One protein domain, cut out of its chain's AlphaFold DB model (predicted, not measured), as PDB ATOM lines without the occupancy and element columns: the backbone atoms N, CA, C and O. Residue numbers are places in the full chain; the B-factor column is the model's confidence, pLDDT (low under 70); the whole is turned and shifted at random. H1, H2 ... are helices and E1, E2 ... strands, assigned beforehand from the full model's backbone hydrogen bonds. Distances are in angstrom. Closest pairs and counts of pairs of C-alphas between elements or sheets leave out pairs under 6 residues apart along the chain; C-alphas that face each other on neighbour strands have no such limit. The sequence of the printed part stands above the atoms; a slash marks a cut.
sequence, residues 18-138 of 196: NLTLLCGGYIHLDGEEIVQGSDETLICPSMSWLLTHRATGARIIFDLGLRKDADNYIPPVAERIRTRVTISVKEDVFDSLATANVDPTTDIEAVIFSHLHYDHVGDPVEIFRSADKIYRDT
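This is residues 18 to 138 of the 196 residues of the protein "Lactamase_B domain-containing protein" of Emergomyces africanus (UniProt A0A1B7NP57). A twisted five-strand sheet, E1 E4 E5 E7 E8, and a small three-strand sheet, E3 E2 E6, lie end to end, E3 running on into E4 where they join. H2 packs over E1 and E4, short H3 lies near the middle of the whole, short H4 lies by E7 and E8, and H1 lies out beyond E6. The printed part has 121 residues with four named helices and eight named strands, in the order E1 E2 E3 E4 E5 H1 E6 H2 E7 H3 H4 E8. The larger sheet is mixed, the smaller antiparallel; the class is mixed, helices and strands, with under half of the residues in named elements. The whole is compact, with a radius of gyration of the C-alphas of 15.2 A, and spans 48 by 31 by 28 A.

Begin at edge strand E1, residues 18 to 22, antiparallel to E4, residues 48 to 53, with N 20 and O 50 2.9 A apart. E4 and E5, residues 59 to 62, form a hairpin, with N 51 and O 60 at 2.8 A. Next find E7, residues 110 to 112, parallel to E5, with N 112 and O 61 at 2.8 A, then edge strand E8, residues 133 to 135, parallel to E7, with N 135 and O 111 at 2.9 A. E7 and E8, with H3, residues 118 to 121, and H4, residues 125 to 128, between them, form a strand-helix-strand unit, two parallel neighbour strands joined through helices, with a right-handed crossover. H3 and H4 only graze this sheet. H2, residues 93 to 99, is on it at a height over the sheet of 9.6 A; the C-alphas of Leu 22 and Val 93 are the closest of E1 and H2, at 5.4 A. E3, residues 41 to 45, runs on into E4 across 2 residues at 24 degrees. In the smaller sheet E2, residues 26 to 30, forms a hairpin with E3, N 29 and O 42 being 2.9 A apart, and is antiparallel to E6, residues 86 to 88, with N 28 and O 86 at 2.9 A. H1, residues 75 to 83, is only just not on this sheet, with 4 pairs of C-alphas within 10 A. In H1 and H2 every O i to N i+4 pair is within hydrogen-bond range; H3 and H4 are too short for such a pair.

Find C-alpha 18 at (87.597, 54.683, 88.891), where E1 begins. E4, 16.4 A long, begins at C-alpha 48, (98.271, 60.729, 94.700). H1 is 12.0 A long, and E8 ends at C-alpha 135, (105.343, 60.299, 81.941).

The two C-alphas farthest apart are those of Gly 37 and Thr 56, at 47.8 A. The printed part has no cut; the link from E5 to H1, 12 residues, is long. The mean pLDDT of the printed part is 90.3, and residues 126 and 129 to 131 are under 70.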
ATOM      1  N   ASN A  18      87.700  54.580  87.441       93.69
ATOM      2  CA  ASN A  18      87.597  54.683  88.891       93.69
ATOM      3  C   ASN A  18      88.807  55.442  89.428       93.69
ATOM      4  O   ASN A  18      89.935  55.150  89.036       93.69
ATOM      5  N   LEU A  19      88.556  56.384  90.333       94.75
ATOM      6  CA  LEU A  19      89.588  57.137  91.032       94.75
ATOM      7  C   LEU A  19      89.652  56.658  92.478       94.75
ATOM      8  O   LEU A  19      88.659  56.755  93.202       94.75
ATOM      9  N   THR A  20      90.819  56.181  92.891       96.06
ATOM     10  CA  THR A  20      91.113  55.853  94.286       96.06
ATOM     11  C   THR A  20      92.203  56.792  94.773       96.06
ATOM     12  O   THR A  20      93.266  56.871  94.162       96.06
ATOM     13  N   LEU A  21      91.936  57.517  95.858       95.50
ATOM     14  CA  LEU A  21      92.942  58.350  96.509       95.50
ATOM     15  C   LEU A  21      93.965  57.450  97.210       95.50
ATOM     16  O   LEU A  21      93.578  56.537  97.939       95.50
ATOM     17  N   LEU A  22      95.248  57.721  96.996       95.62
ATOM     18  CA  LEU A  22      96.365  57.070  97.672       95.62
ATOM     19  C   LEU A  22      96.955  58.046  98.696       95.62
ATOM     20  O   LEU A  22      97.026  59.254  98.448       95.62
ATOM     21  N   CYS A  23      97.375  57.539  99.853       94.50
ATOM     22  CA  CYS A  23      98.051  58.349 100.861       94.50
ATOM     23  C   CYS A  23      99.405  58.817 100.312       94.50
ATOM     24  O   CYS A  23     100.262  57.994 100.026       94.50
ATOM     25  N   GLY A  24      99.622  60.126 100.185       93.88
ATOM     26  CA  GLY A  24     100.923  60.687  99.794       93.88
ATOM     27  C   GLY A  24     101.603  61.496 100.898       93.88
ATOM     28  O   GLY A  24     102.600  62.159 100.638       93.88
ATOM     29  N   GLY A  25     101.082  61.447 102.127       95.62
ATOM     30  CA  GLY A  25     101.573  62.237 103.255       95.62
ATOM     31  C   GLY A  25     101.110  63.696 103.242       95.62
ATOM     32  O   GLY A  25     100.308  64.118 102.407       95.62
ATOM     33  N   TYR A  26     101.605  64.457 104.216       96.56
ATOM     34  CA  TYR A  26     101.255  65.858 104.426       96.56
ATOM     35  C   TYR A  26     102.502  66.726 104.546       96.56
ATOM     36  O   TYR A  26     103.483  66.340 105.186       96.56
ATOM     37  N   ILE A  27     102.424  67.926 103.985       95.00
ATOM     38  CA  ILE A  27     103.422  68.982 104.102       95.00
ATOM     39  C   ILE A  27     102.846  70.142 104.915       95.00
ATOM     40  O   ILE A  27     101.707  70.558 104.711       95.00
ATOM     41  N   HIS A  28     103.633  70.651 105.857       94.44
ATOM     42  CA  HIS A  28     103.289  71.815 106.663       94.44
ATOM     43  C   HIS A  28     103.975  73.033 106.052       94.44
ATOM     44  O   HIS A  28     105.207  73.116 106.062       94.44
ATOM     45  N   LEU A  29     103.180  73.943 105.502       91.00
ATOM     46  CA  LEU A  29     103.645  75.133 104.797       91.00
ATOM     47  C   LEU A  29     103.278  76.390 105.575       91.00
ATOM     48  O   LEU A  29     102.238  76.445 106.232       91.00
ATOM     49  N   ASP A  30     104.131  77.403 105.479       90.62
ATOM     50  CA  ASP A  30     103.765  78.756 105.885       90.62
ATOM     51  C   ASP A  30     102.639  79.243 104.961       90.62
ATOM     52  O   ASP A  30     102.737  79.135 103.737       90.62
ATOM     53  N   GLY A  31     101.536  79.713 105.540       90.69
ATOM     54  CA  GLY A  31     100.348  80.106 104.800       90.69
ATOM     55  C   GLY A  31     100.629  81.206 103.785       90.69
ATOM     56  O   GLY A  31     100.040  81.166 102.708       90.69
ATOM     57  N   GLU A  32     101.572  82.113 104.057       91.50
ATOM     58  CA  GLU A  32     101.961  83.180 103.125       91.50
ATOM     59  C   GLU A  32     102.576  82.624 101.823       91.50
ATOM     60  O   GLU A  32     102.519  83.281 100.783       91.50
ATOM     61  N   GLU A  33     103.119  81.395 101.830       85.12
ATOM     62  CA  GLU A  33     103.634  80.738 100.615       85.12
ATOM     63  C   GLU A  33     102.510  80.338  99.638       85.12
ATOM     64  O   GLU A  33     102.777  80.119  98.455       85.12
ATOM     65  N   ILE A  34     101.260  80.246 100.110       87.00
ATOM     66  CA  ILE A  34     100.108  79.752  99.335       87.00
ATOM     67  C   ILE A  34      99.001  80.805  99.213       87.00
ATOM     68  O   ILE A  34      98.405  80.967  98.146       87.00
ATOM     69  N   VAL A  35      98.707  81.515 100.302       90.12
ATOM     70  CA  VAL A  35      97.627  82.493 100.426       90.12
ATOM     71  C   VAL A  35      98.221  83.817 100.894       90.12
ATOM     72  O   VAL A  35      98.713  83.933 102.008       90.12
ATOM     73  N   GLN A  36      98.148  84.839 100.041       93.06
ATOM     74  CA  GLN A  36      98.666  86.170 100.355       93.06
ATOM     75  C   GLN A  36      98.004  86.761 101.614       93.06
ATOM     76  O   GLN A  36      96.777  86.867 101.677       93.06
ATOM     77  N   GLY A  37      98.819  87.239 102.555       92.38
ATOM     78  CA  GLY A  37      98.395  87.825 103.829       92.38
ATOM     79  C   GLY A  37      98.046  86.806 104.918       92.38
ATOM     80  O   GLY A  37      97.373  87.176 105.881       92.38
ATOM     81  N   SER A  38      98.441  85.547 104.751       92.69
ATOM     82  CA  SER A  38      98.141  84.460 105.676       92.69
ATOM     83  C   SER A  38      99.262  84.283 106.695       92.69
ATOM     84  O   SER A  38     100.423  84.159 106.331       92.69
ATOM     85  N   ASP A  39      98.908  84.193 107.975       93.94
ATOM     86  CA  ASP A  39      99.841  83.975 109.086       93.94
ATOM     87  C   ASP A  39      99.712  82.581 109.734       93.94
ATOM     88  O   ASP A  39     100.407  82.270 110.706       93.94
ATOM     89  N   GLU A  40      98.835  81.723 109.204       94.44
ATOM     90  CA  GLU A  40      98.656  80.349 109.676       94.44
ATOM     91  C   GLU A  40      99.655  79.359 109.056       94.44
ATOM     92  O   GLU A  40     100.231  79.591 107.998       94.44
ATOM     93  N   THR A  41      99.837  78.205 109.703       93.25
ATOM     94  CA  THR A  41     100.508  77.047 109.091       93.25
ATOM     95  C   THR A  41      99.468  76.164 108.411       93.25
ATOM     96  O   THR A  41      98.582  75.628 109.077       93.25
ATOM     97  N   LEU A  42      99.602  75.961 107.102       93.31
ATOM     98  CA  LEU A  42      98.718  75.104 106.318       93.31
ATOM     99  C   LEU A  42      99.235  73.664 106.308       93.31
ATOM    100  O   LEU A  42     100.405  73.414 106.023       93.31
ATOM    101  N   ILE A  43      98.350  72.707 106.590       94.56
ATOM    102  CA  ILE A  43      98.632  71.272 106.459       94.56
ATOM    103  C   ILE A  43      98.062  70.810 105.119       94.56
ATOM    104  O   ILE A  43      96.860  70.570 104.988       94.56
ATOM    105  N   CYS A  44      98.928  70.708 104.117       93.56
ATOM    106  CA  CYS A  44      98.546  70.382 102.750       93.56
ATOM    107  C   CYS A  44      98.785  68.890 102.471       93.56
ATOM    108  O   CYS A  44      99.871  68.386 102.765       93.56
ATOM    109  N   PRO A  45      97.812  68.154 101.911       94.88
ATOM    110  CA  PRO A  45      98.040  66.782 101.485       94.88
ATOM    111  C   PRO A  45      98.849  66.752 100.185       94.88
ATOM    112  O   PRO A  45      98.521  67.449  99.222       94.88
ATOM    113  N   SER A  46      99.854  65.887 100.129       95.25
ATOM    114  CA  SER A  46     100.511  65.519  98.878       95.25
ATOM    115  C   SER A  46      99.658  64.450  98.201       95.25
ATOM    116  O   SER A  46      99.593  63.303  98.638       95.25
ATOM    117  N   MET A  47      98.903  64.862  97.187       93.31
ATOM    118  CA  MET A  47      97.847  64.043  96.591       93.31
ATOM    119  C   MET A  47      98.419  63.037  95.589       93.31
ATOM    120  O   MET A  47      99.199  63.405  94.715       93.31
ATOM    121  N   SER A  48      97.965  61.787  95.667       95.88
ATOM    122  CA  SER A  48      98.271  60.729  94.700       95.88
ATOM    123  C   SER A  48      97.010  59.927  94.387       95.88
ATOM    124  O   SER A  48      96.137  59.773  95.244       95.88
ATOM    125  N   TRP A  49      96.878  59.432  93.157       97.06
ATOM    126  CA  TRP A  49      95.672  58.740  92.706       97.06
ATOM    127  C   TRP A  49      95.992  57.474  91.922       97.06
ATOM    128  O   TRP A  49      96.841  57.486  91.037       97.06
ATOM    129  N   LEU A  50      95.228  56.411  92.177       96.75
ATOM    130  CA  LEU A  50      95.135  55.241  91.312       96.75
ATOM    131  C   LEU A  50      93.928  55.407  90.386       96.75
ATOM    132  O   LEU A  50      92.782  55.488  90.837       96.75
ATOM    133  N   LEU A  51      94.198  55.457  89.089       96.44
ATOM    134  CA  LEU A  51      93.215  55.529  88.021       96.44
ATOM    135  C   LEU A  51      93.031  54.128  87.447       96.44
ATOM    136  O   LEU A  51      93.929  53.625  86.781       96.44
ATOM    137  N   THR A  52      91.864  53.520  87.648       95.56
ATOM    138  CA  THR A  52      91.554  52.195  87.090       95.56
ATOM    139  C   THR A  52      90.546  52.319  85.961       95.56
ATOM    140  O   THR A  52      89.384  52.671  86.181       95.56
ATOM    141  N   HIS A  53      90.967  51.992  84.745       93.88
ATOM    142  CA  HIS A  53      90.087  51.940  83.590       93.88
ATOM    143  C   HIS A  53      89.135  50.744  83.703       93.88
ATOM    144  O   HIS A  53      89.563  49.591  83.711       93.88
ATOM    145  N   ARG A  54      87.825  51.000  83.789       90.88
ATOM    146  CA  ARG A  54      86.841  49.961  84.136       90.88
ATOM    147  C   ARG A  54      86.751  48.844  83.096       90.88
ATOM    148  O   ARG A  54      86.556  47.696  83.480       90.88
ATOM    149  N   ALA A  55      86.860  49.170  81.810       90.94
ATOM    150  CA  ALA A  55      86.659  48.189  80.744       90.94
ATOM    151  C   ALA A  55      87.852  47.240  80.561       90.94
ATOM    152  O   ALA A  55      87.647  46.072  80.250       90.94
ATOM    153  N   THR A  56      89.087  47.716  80.768       92.25
ATOM    154  CA  THR A  56      90.298  46.889  80.580       92.25
ATOM    155  C   THR A  56      90.945  46.439  81.884       92.25
ATOM    156  O   THR A  56      91.760  45.526  81.861       92.25
ATOM    157  N   GLY A  57      90.624  47.080  83.008       92.44
ATOM    158  CA  GLY A  57      91.298  46.863  84.287       92.44
ATOM    159  C   GLY A  57      92.653  47.561  84.418       92.44
ATOM    160  O   GLY A  57      93.223  47.494  85.503       92.44
ATOM    161  N   ALA A  58      93.127  48.247  83.368       92.88
ATOM    162  CA  ALA A  58      94.417  48.939  83.361       92.88
ATOM    163  C   ALA A  58      94.470  50.030  84.436       92.88
ATOM    164  O   ALA A  58      93.479  50.737  84.658       92.88
ATOM    165  N   ARG A  59      95.623  50.171  85.081       94.31
ATOM    166  CA  ARG A  59      95.856  51.028  86.234       94.31
ATOM    167  C   ARG A  59      97.002  51.997  85.977       94.31
ATOM    168  O   ARG A  59      98.100  51.650  85.556       94.31
ATOM    169  N   ILE A  60      96.741  53.258  86.276       94.81
ATOM    170  CA  ILE A  60      97.724  54.330  86.166       94.81
ATOM    171  C   ILE A  60      97.827  55.003  87.522       94.81
ATOM    172  O   ILE A  60      96.805  55.277  88.149       94.81
ATOM    173  N   ILE A  61      99.044  55.301  87.962       95.25
ATOM    174  CA  ILE A  61      99.252  56.153  89.131       95.25
ATOM    175  C   ILE A  61      99.498  57.589  88.665       95.25
ATOM    176  O   ILE A  61     100.276  57.827  87.742       95.25
ATOM    177  N   PHE A  62      98.830  58.544  89.301       95.81
ATOM    178  CA  PHE A  62      99.072  59.971  89.129       95.81
ATOM    179  C   PHE A  62      99.707  60.528  90.407       95.81
ATOM    180  O   PHE A  62      99.040  60.569  91.441       95.81
ATOM    181  N   ASP A  63     100.972  60.942  90.304       95.75
ATOM    182  CA  ASP A  63     101.884  61.321  91.393       95.75
ATOM    183  C   ASP A  63     102.107  60.232  92.455       95.75
ATOM    184  O   ASP A  63     101.336  59.286  92.589       95.75
ATOM    185  N   LEU A  64     103.190  60.350  93.222       94.88
ATOM    186  CA  LEU A  64     103.572  59.417  94.292       94.88
ATOM    187  C   LEU A  64     103.615  60.058  95.684       94.88
ATOM    188  O   LEU A  64     103.857  59.366  96.670       94.88
ATOM    189  N   GLY A  65     103.370  61.364  95.778       95.31
ATOM    190  CA  GLY A  65     103.399  62.083  97.046       95.31
ATOM    191  C   GLY A  65     104.810  62.248  97.623       95.31
ATOM    192  O   GLY A  65     105.805  62.349  96.897       95.31
ATOM    193  N   LEU A  66     104.882  62.287  98.953       95.75
ATOM    194  CA  LEU A  66     106.104  62.414  99.741       95.75
ATOM    195  C   LEU A  66     106.743  61.056 100.054       95.75
ATOM    196  O   LEU A  66     106.093  60.014 100.102       95.75
ATOM    197  N   ARG A  67     108.039  61.093 100.359       93.44
ATOM    198  CA  ARG A  67     108.804  59.959 100.880       93.44
ATOM    199  C   ARG A  67     108.658  59.830 102.393       93.44
ATOM    200  O   ARG A  67     108.769  60.826 103.108       93.44
ATOM    201  N   LYS A  68     108.521  58.596 102.888       91.25
ATOM    202  CA  LYS A  68     108.689  58.291 104.322       91.25
ATOM    203  C   LYS A  68     110.133  58.474 104.775       91.25
ATOM    204  O   LYS A  68     110.390  58.959 105.872       91.25
ATOM    205  N   ASP A  69     111.076  58.075 103.930       91.62
ATOM    206  CA  ASP A  69     112.512  58.131 104.176       91.62
ATOM    207  C   ASP A  69     113.084  59.498 103.772       91.62
ATOM    208  O   ASP A  69     113.904  59.612 102.865       91.62
ATOM    209  N   ALA A  70     112.632  60.554 104.453       89.88
ATOM    210  CA  ALA A  70     112.941  61.948 104.119       89.88
ATOM    211  C   ALA A  70     114.446  62.241 103.934       89.88
ATOM    212  O   ALA A  70     114.824  63.049 103.085       89.88
ATOM    213  N   ASP A  71     115.311  61.556 104.684       88.88
ATOM    214  CA  ASP A  71     116.768  61.712 104.602       88.88
ATOM    215  C   ASP A  71     117.362  61.237 103.262       88.88
ATOM    216  O   ASP A  71     118.466  61.639 102.901       88.88
ATOM    217  N   ASN A  72     116.628  60.420 102.498       91.50
ATOM    218  CA  ASN A  72     117.039  59.933 101.179       91.50
ATOM    219  C   ASN A  72     116.583  60.837 100.022       91.50
ATOM    220  O   ASN A  72     116.817  60.512  98.850       91.50
ATOM    221  N   TYR A  73     115.935  61.971 100.307       91.69
ATOM    222  CA  TYR A  73     115.816  63.030  99.310       91.69
ATOM    223  C   TYR A  73     117.198  63.564  98.911       91.69
ATOM    224  O   TYR A  73     118.188  63.424  99.628       91.69
ATOM    225  N   ILE A  74     117.274  64.231  97.754       88.31
ATOM    226  CA  ILE A  74     118.503  64.928  97.361       88.31
ATOM    227  C   ILE A  74     118.906  65.948  98.446       88.31
ATOM    228  O   ILE A  74     118.016  66.552  99.055       88.31
ATOM    229  N   PRO A  75     120.211  66.206  98.666       90.81
ATOM    230  CA  PRO A  75     120.671  66.999  99.807       90.81
ATOM    231  C   PRO A  75     119.970  68.359  99.997       90.81
ATOM    232  O   PRO A  75     119.625  68.673 101.134       90.81
ATOM    233  N   PRO A  76     119.669  69.150  98.940       88.06
ATOM    234  CA  PRO A  76     118.946  70.415  99.114       88.06
ATOM    235  C   PRO A  76     117.525  70.247  99.671       88.06
ATOM    236  O   PRO A  76     117.060  71.070 100.456       88.06
ATOM    237  N   VAL A  77     116.830  69.182  99.266       91.25
ATOM    238  CA  VAL A  77     115.463  68.891  99.714       91.25
ATOM    239  C   VAL A  77     115.481  68.326 101.129       91.25
ATOM    240  O   VAL A  77     114.726  68.804 101.972       91.25
ATOM    241  N   ALA A  78     116.375  67.373 101.411       92.12
ATOM    242  CA  ALA A  78     116.550  66.825 102.755       92.12
ATOM    243  C   ALA A  78     116.876  67.939 103.768       92.12
ATOM    244  O   ALA A  78     116.253  68.029 104.824       92.12
ATOM    245  N   GLU A  79     117.770  68.868 103.413       91.56
ATOM    246  CA  GLU A  79     118.100  70.017 104.260       91.56
ATOM    247  C   GLU A  79     116.911  70.972 104.451       91.56
ATOM    248  O   GLU A  79     116.678  71.447 105.568       91.56
ATOM    249  N   ARG A  80     116.115  71.231 103.400       89.94
ATOM    250  CA  ARG A  80     114.881  72.029 103.513       89.94
ATOM    251  C   ARG A  80     113.892  71.387 104.484       89.94
ATOM    252  O   ARG A  80     113.343  72.095 105.326       89.94
ATOM    253  N   ILE A  81     113.689  70.074 104.397       92.25
ATOM    254  CA  ILE A  81     112.799  69.331 105.301       92.25
ATOM    255  C   ILE A  81     113.342  69.361 106.740       92.25
ATOM    256  O   ILE A  81     112.608  69.575 107.697       92.25
ATOM    257  N   ARG A  82     114.659  69.237 106.920       89.62
ATOM    258  CA  ARG A  82     115.278  69.262 108.251       89.62
ATOM    259  C   ARG A  82     115.175  70.625 108.946       89.62
ATOM    260  O   ARG A  82     115.167  70.683 110.172       89.62
ATOM    261  N   THR A  83     115.174  71.721 108.186       88.62
ATOM    262  CA  THR A  83     115.368  73.072 108.746       88.62
ATOM    263  C   THR A  83     114.193  74.023 108.602       88.62
ATOM    264  O   THR A  83     114.101  74.964 109.387       88.62
ATOM    265  N   ARG A  84     113.333  73.835 107.598       86.25
ATOM    266  CA  ARG A  84     112.310  74.825 107.226       86.25
ATOM    267  C   ARG A  84     110.912  74.247 107.100       86.25
ATOM    268  O   ARG A  84     109.960  74.933 107.443       86.25
ATOM    269  N   VAL A  85     110.778  73.022 106.596       89.56
ATOM    270  CA  VAL A  85     109.476  72.435 106.255       89.56
ATOM    271  C   VAL A  85     109.266  71.137 107.003       89.56
ATOM    272  O   VAL A  85     110.058  70.217 106.877       89.56
ATOM    273  N   THR A  86     108.152  71.021 107.720       92.94
ATOM    274  CA  THR A  86     107.789  69.753 108.364       92.94
ATOM    275  C   THR A  86     106.963  68.900 107.407       92.94
ATOM    276  O   THR A  86     106.027  69.397 106.782       92.94
ATOM    277  N   ILE A  87     107.284  67.609 107.311       95.25
ATOM    278  CA  ILE A  87     106.451  66.626 106.612       95.25
ATOM    279  C   ILE A  87     105.966  65.549 107.582       95.25
ATOM    280  O   ILE A  87     106.649  65.216 108.551       95.25
ATOM    281  N   SER A  88     104.788  64.994 107.314       94.88
ATOM    282  CA  SER A  88     104.204  63.887 108.068       94.88
ATOM    283  C   SER A  88     103.754  62.794 107.108       94.88
ATOM    284  O   SER A  88     102.790  62.963 106.362       94.88
ATOM    285  N   VAL A  89     104.457  61.662 107.122       95.25
ATOM    286  CA  VAL A  89     104.178  60.522 106.239       95.25
ATOM    287  C   VAL A  89     104.023  59.269 107.092       95.25
ATOM    288  O   VAL A  89     104.967  58.517 107.313       95.25
ATOM    289  N   LYS A  90     102.820  59.080 107.644       93.12
ATOM    290  CA  LYS A  90     102.478  57.860 108.392       93.12
ATOM    291  C   LYS A  90     102.283  56.673 107.448       93.12
ATOM    292  O   LYS A  90     102.728  55.572 107.750       93.12
ATOM    293  N   GLU A  91     101.613  56.940 106.332       91.38
ATOM    294  CA  GLU A  91     101.358  56.005 105.244       91.38
ATOM    295  C   GLU A  91     101.760  56.675 103.930       91.38
ATOM    296  O   GLU A  91     101.559  57.884 103.770       91.38
ATOM    297  N   ASP A  92     102.332  55.901 103.015       91.81
ATOM    298  CA  ASP A  92     102.650  56.336 101.657       91.81
ATOM    299  C   ASP A  92     101.808  55.590 100.611       91.81
ATOM    300  O   ASP A  92     100.901  54.797 100.911       91.81
ATOM    301  N   VAL A  93     102.107  55.879  99.347       93.94
ATOM    302  CA  VAL A  93     101.411  55.293  98.208       93.94
ATOM    303  C   VAL A  93     101.567  53.776  98.203       93.94
ATOM    304  O   VAL A  93     100.605  53.071  97.908       93.94
ATOM    305  N   PHE A  94     102.727  53.255  98.594       92.31
ATOM    306  CA  PHE A  94     102.985  51.820  98.604       92.31
ATOM    307  C   PHE A  94     102.189  51.096  99.693       92.31
ATOM    308  O   PHE A  94     101.675  50.009  99.427       92.31
ATOM    309  N   ASP A  95     101.975  51.707 100.861       94.06
ATOM    310  CA  ASP A  95     101.054  51.142 101.864       94.06
ATOM    311  C   ASP A  95      99.611  51.111 101.355       94.06
ATOM    312  O   ASP A  95      98.869  50.154 101.600       94.06
ATOM    313  N   SER A  96      99.206  52.163 100.635       94.44
ATOM    314  CA  SER A  96      97.860  52.272 100.064       94.44
ATOM    315  C   SER A  96      97.623  51.181  99.018       94.44
ATOM    316  O   SER A  96      96.581  50.522  99.029       94.44
ATOM    317  N   LEU A  97      98.608  50.945  98.147       93.81
ATOM    318  CA  LEU A  97      98.575  49.874  97.151       93.81
ATOM    319  C   LEU A  97      98.554  48.493  97.816       93.81
ATOM    320  O   LEU A  97      97.703  47.672  97.476       93.81
ATOM    321  N   ALA A  98      99.403  48.262  98.821       94.06
ATOM    322  CA  ALA A  98      99.425  47.008  99.572       94.06
ATOM    323  C   ALA A  98      98.076  46.724 100.255       94.06
ATOM    324  O   ALA A  98      97.548  45.618 100.155       94.06
ATOM    325  N   THR A  99      97.467  47.738 100.878       94.69
ATOM    326  CA  THR A  99      96.130  47.639 101.490       94.69
ATOM    327  C   THR A  99      95.054  47.290 100.458       94.69
ATOM    328  O   THR A  99      94.123  46.538 100.748       94.69
ATOM    329  N   ALA A 100      95.195  47.798  99.233       91.31
ATOM    330  CA  ALA A 100      94.316  47.495  98.111       91.31
ATOM    331  C   ALA A 100      94.638  46.158  97.404       91.31
ATOM    332  O   ALA A 100      93.943  45.809  96.450       91.31
ATOM    333  N   ASN A 101      95.640  45.400  97.872       94.25
ATOM    334  CA  ASN A 101      96.193  44.214  97.205       94.25
ATOM    335  C   ASN A 101      96.582  44.489  95.741       94.25
ATOM    336  O   ASN A 101      96.290  43.689  94.854       94.25
ATOM    337  N   VAL A 102      97.197  45.647  95.499       93.00
ATOM    338  CA  VAL A 102      97.754  46.045  94.206       93.00
ATOM    339  C   VAL A 102      99.268  45.924  94.283       93.00
ATOM    340  O   VAL A 102      99.897  46.574  95.119       93.00
ATOM    341  N   ASP A 103      99.852  45.111  93.411       91.12
ATOM    342  CA  ASP A 103     101.303  44.994  93.302       91.12
ATOM    343  C   ASP A 103     101.833  46.084  92.354       91.12
ATOM    344  O   ASP A 103     101.572  46.024  91.149       91.12
ATOM    345  N   PRO A 104     102.596  47.081  92.847       88.44
ATOM    346  CA  PRO A 104     103.112  48.161  92.007       88.44
ATOM    347  C   PRO A 104     103.998  47.660  90.863       88.44
ATOM    348  O   PRO A 104     104.192  48.395  89.899       88.44
ATOM    349  N   THR A 105     104.537  46.440  90.969       85.00
ATOM    350  CA  THR A 105     105.482  45.890  90.000       85.00
ATOM    351  C   THR A 105     104.851  45.111  88.854       85.00
ATOM    352  O   THR A 105     105.505  44.867  87.841       85.00
ATOM    353  N   THR A 106     103.593  44.705  89.004       88.19
ATOM    354  CA  THR A 106     102.905  43.857  88.022       88.19
ATOM    355  C   THR A 106     101.543  44.397  87.613       88.19
ATOM    356  O   THR A 106     101.089  44.109  86.509       88.19
ATOM    357  N   ASP A 107     100.913  45.216  88.456       91.50
ATOM    358  CA  ASP A 107      99.562  45.719  88.233       91.50
ATOM    359  C   ASP A 107      99.504  47.166  87.714       91.50
ATOM    360  O   ASP A 107      98.400  47.675  87.524       91.50
ATOM    361  N   ILE A 108     100.637  47.864  87.556       92.75
ATOM    362  CA  ILE A 108     100.682  49.287  87.175       92.75
ATOM    363  C   ILE A 108     101.341  49.459  85.807       92.75
ATOM    364  O   ILE A 108     102.546  49.284  85.648       92.75
ATOM    365  N   GLU A 109     100.562  49.884  84.814       91.62
ATOM    366  CA  GLU A 109     101.044  50.061  83.442       91.62
ATOM    367  C   GLU A 109     101.762  51.392  83.230       91.62
ATOM    368  O   GLU A 109     102.634  51.511  82.362       91.62
ATOM    369  N   ALA A 110     101.360  52.426  83.969       91.50
ATOM    370  CA  ALA A 110     101.982  53.729  83.841       91.50
ATOM    371  C   ALA A 110     101.955  54.555  85.118       91.50
ATOM    372  O   ALA A 110     101.031  54.472  85.927       91.50
ATOM    373  N   VAL A 111     102.942  55.442  85.223       92.38
ATOM    374  CA  VAL A 111     102.960  56.506  86.227       92.38
ATOM    375  C   VAL A 111     103.107  57.855  85.549       92.38
ATOM    376  O   VAL A 111     103.975  58.052  84.696       92.38
ATOM    377  N   ILE A 112     102.233  58.781  85.922       93.12
ATOM    378  CA  ILE A 112     102.225  60.158  85.451       93.12
ATOM    379  C   ILE A 112     102.619  61.036  86.626       93.12
ATOM    380  O   ILE A 112     101.932  61.040  87.643       93.12
ATOM    381  N   PHE A 113     103.694  61.797  86.473       92.69
ATOM    382  CA  PHE A 113     104.020  62.870  87.403       92.69
ATOM    383  C   PHE A 113     103.472  64.174  86.846       92.69
ATOM    384  O   PHE A 113     103.764  64.528  85.701       92.69
ATOM    385  N   SER A 114     102.683  64.881  87.650       90.88
ATOM    386  CA  SER A 114     102.142  66.191  87.301       90.88
ATOM    387  C   SER A 114     103.262  67.202  87.052       90.88
ATOM    388  O   SER A 114     103.187  67.979  86.104       90.88
ATOM    389  N   HIS A 115     104.295  67.155  87.896       87.62
ATOM    390  CA  HIS A 115     105.557  67.882  87.800       87.62
ATOM    391  C   HIS A 115     106.588  67.260  88.763       87.62
ATOM    392  O   HIS A 115     106.326  66.244  89.408       87.62
ATOM    393  N   LEU A 116     107.788  67.842  88.848       87.38
ATOM    394  CA  LEU A 116     108.944  67.232  89.524       87.38
ATOM    395  C   LEU A 116     109.327  67.881  90.858       87.38
ATOM    396  O   LEU A 116     110.495  67.842  91.253       87.38
ATOM    397  N   HIS A 117     108.363  68.461  91.572       89.44
ATOM    398  CA  HIS A 117     108.595  68.810  92.971       89.44
ATOM    399  C   HIS A 117     108.655  67.553  93.848       89.44
ATOM    400  O   HIS A 117     108.093  66.500  93.539       89.44
ATOM    401  N   TYR A 118     109.404  67.649  94.943       91.50
ATOM    402  CA  TYR A 118     109.766  66.502  95.776       91.50
ATOM    403  C   TYR A 118     108.564  65.848  96.482       91.50
ATOM    404  O   TYR A 118     108.641  64.685  96.874       91.50
ATOM    405  N   ASP A 119     107.469  66.586  96.623       93.44
ATOM    406  CA  ASP A 119     106.196  66.178  97.208       93.44
ATOM    407  C   ASP A 119     105.240  65.512  96.204       93.44
ATOM    408  O   ASP A 119     104.137  65.124  96.578       93.44
ATOM    409  N   HIS A 120     105.678  65.322  94.956       94.12
ATOM    410  CA  HIS A 120     104.945  64.590  93.918       94.12
ATOM    411  C   HIS A 120     105.652  63.309  93.473       94.12
ATOM    412  O   HIS A 120     105.026  62.418  92.902       94.12
ATOM    413  N   VAL A 121     106.965  63.204  93.689       91.62
ATOM    414  CA  VAL A 121     107.786  62.155  93.066       91.62
ATOM    415  C   VAL A 121     107.982  60.904  93.921       91.62
ATOM    416  O   VAL A 121     108.398  59.889  93.365       91.62
ATOM    417  N   GLY A 122     107.668  60.959  95.220       89.31
ATOM    418  CA  GLY A 122     107.781  59.837  96.157       89.31
ATOM    419  C   GLY A 122     109.149  59.148  96.144       89.31
ATOM    420  O   GLY A 122     110.173  59.769  95.839       89.31
ATOM    421  N   ASP A 123     109.163  57.857  96.488       87.44
ATOM    422  CA  ASP A 123     110.272  56.955  96.168       87.44
ATOM    423  C   ASP A 123     109.922  56.194  94.881       87.44
ATOM    424  O   ASP A 123     109.133  55.247  94.908       87.44
ATOM    425  N   PRO A 124     110.458  56.599  93.722       76.06
ATOM    426  CA  PRO A 124     110.045  56.016  92.461       76.06
ATOM    427  C   PRO A 124     110.799  54.721  92.139       76.06
ATOM    428  O   PRO A 124     110.577  54.174  91.066       76.06
ATOM    429  N   VAL A 125     111.713  54.236  92.993       78.19
ATOM    430  CA  VAL A 125     112.630  53.134  92.653       78.19
ATOM    431  C   VAL A 125     111.893  51.844  92.285       78.19
ATOM    432  O   VAL A 125     112.185  51.264  91.239       78.19
ATOM    433  N   GLU A 126     110.928  51.409  93.094       69.44
ATOM    434  CA  GLU A 126     110.173  50.173  92.826       69.44
ATOM    435  C   GLU A 126     109.327  50.281  91.549       69.44
ATOM    436  O   GLU A 126     109.247  49.342  90.755       69.44
ATOM    437  N   ILE A 127     108.784  51.469  91.289       73.44
ATOM    438  CA  ILE A 127     107.995  51.774  90.091       73.44
ATOM    439  C   ILE A 127     108.881  51.883  88.849       73.44
ATOM    440  O   ILE A 127     108.516  51.403  87.783       73.44
ATOM    441  N   PHE A 128     110.073  52.465  88.958       71.56
ATOM    442  CA  PHE A 128     111.004  52.592  87.837       71.56
ATOM    443  C   PHE A 128     111.520  51.250  87.326       71.56
ATOM    444  O   PHE A 128     111.941  51.157  86.174       71.56
ATOM    445  N   ARG A 129     111.506  50.216  88.169       69.75
ATOM    446  CA  ARG A 129     111.906  48.863  87.774       69.75
ATOM    447  C   ARG A 129     110.821  48.103  87.022       69.75
ATOM    448  O   ARG A 129     111.131  47.061  86.452       69.75
ATOM    449  N   SER A 130     109.582  48.579  87.055       67.50
ATOM    450  CA  SER A 130     108.421  47.750  86.742       67.50
ATOM    451  C   SER A 130     107.380  48.408  85.848       67.50
ATOM    452  O   SER A 130     106.823  47.734  84.990       67.50
ATOM    453  N   ALA A 131     107.135  49.710  85.999       69.31
ATOM    454  CA  ALA A 131     106.189  50.419  85.157       69.31
ATOM    455  C   ALA A 131     106.706  50.478  83.715       69.31
ATOM    456  O   ALA A 131     107.781  51.025  83.446       69.31
ATOM    457  N   ASP A 132     105.893  49.990  82.779       72.88
ATOM    458  CA  ASP A 132     106.211  50.010  81.349       72.88
ATOM    459  C   ASP A 132     106.416  51.439  80.825       72.88
ATOM    460  O   ASP A 132     107.147  51.665  79.855       72.88
ATOM    461  N   LYS A 133     105.713  52.415  81.419       78.88
ATOM    462  CA  LYS A 133     105.659  53.795  80.925       78.88
ATOM    463  C   LYS A 133     105.679  54.802  82.068       78.88
ATOM    464  O   LYS A 133     104.825  54.795  82.948       78.88
ATOM    465  N   ILE A 134     106.617  55.741  82.009       81.88
ATOM    466  CA  ILE A 134     106.688  56.872  82.938       81.88
ATOM    467  C   ILE A 134     106.579  58.172  82.155       81.88
ATOM    468  O   ILE A 134     107.358  58.422  81.236       81.88
ATOM    469  N   TYR A 135     105.627  59.009  82.555       83.00
ATOM    470  CA  TYR A 135     105.343  60.299  81.941       83.00
ATOM    471  C   TYR A 135     105.650  61.427  82.920       83.00
ATOM    472  O   TYR A 135     105.285  61.363  84.093       83.00
ATOM    473  N   ARG A 136     106.351  62.450  82.432       81.94
ATOM    474  CA  ARG A 136     106.788  63.630  83.187       81.94
ATOM    475  C   ARG A 136     106.806  64.822  82.235       81.94
ATOM    476  O   ARG A 136     106.990  64.635  81.029       81.94
ATOM    477  N   ASP A 137     106.645  66.033  82.750       78.75
ATOM    478  CA  ASP A 137     106.865  67.232  81.953       78.75
ATOM    479  C   ASP A 137     108.367  67.423  81.666       78.75
ATOM    480  O   ASP A 137     109.232  67.145  82.489       78.75
ATOM    481  N   THR A 138     108.701  67.842  80.442       76.94
ATOM    482  CA  THR A 138     110.097  68.123  80.045       76.94
ATOM    483  C   THR A 138     110.398  69.620  80.046       76.94
ATOM    484  O   THR A 138     111.504  70.035  80.384       76.94
TER     485      THR A 138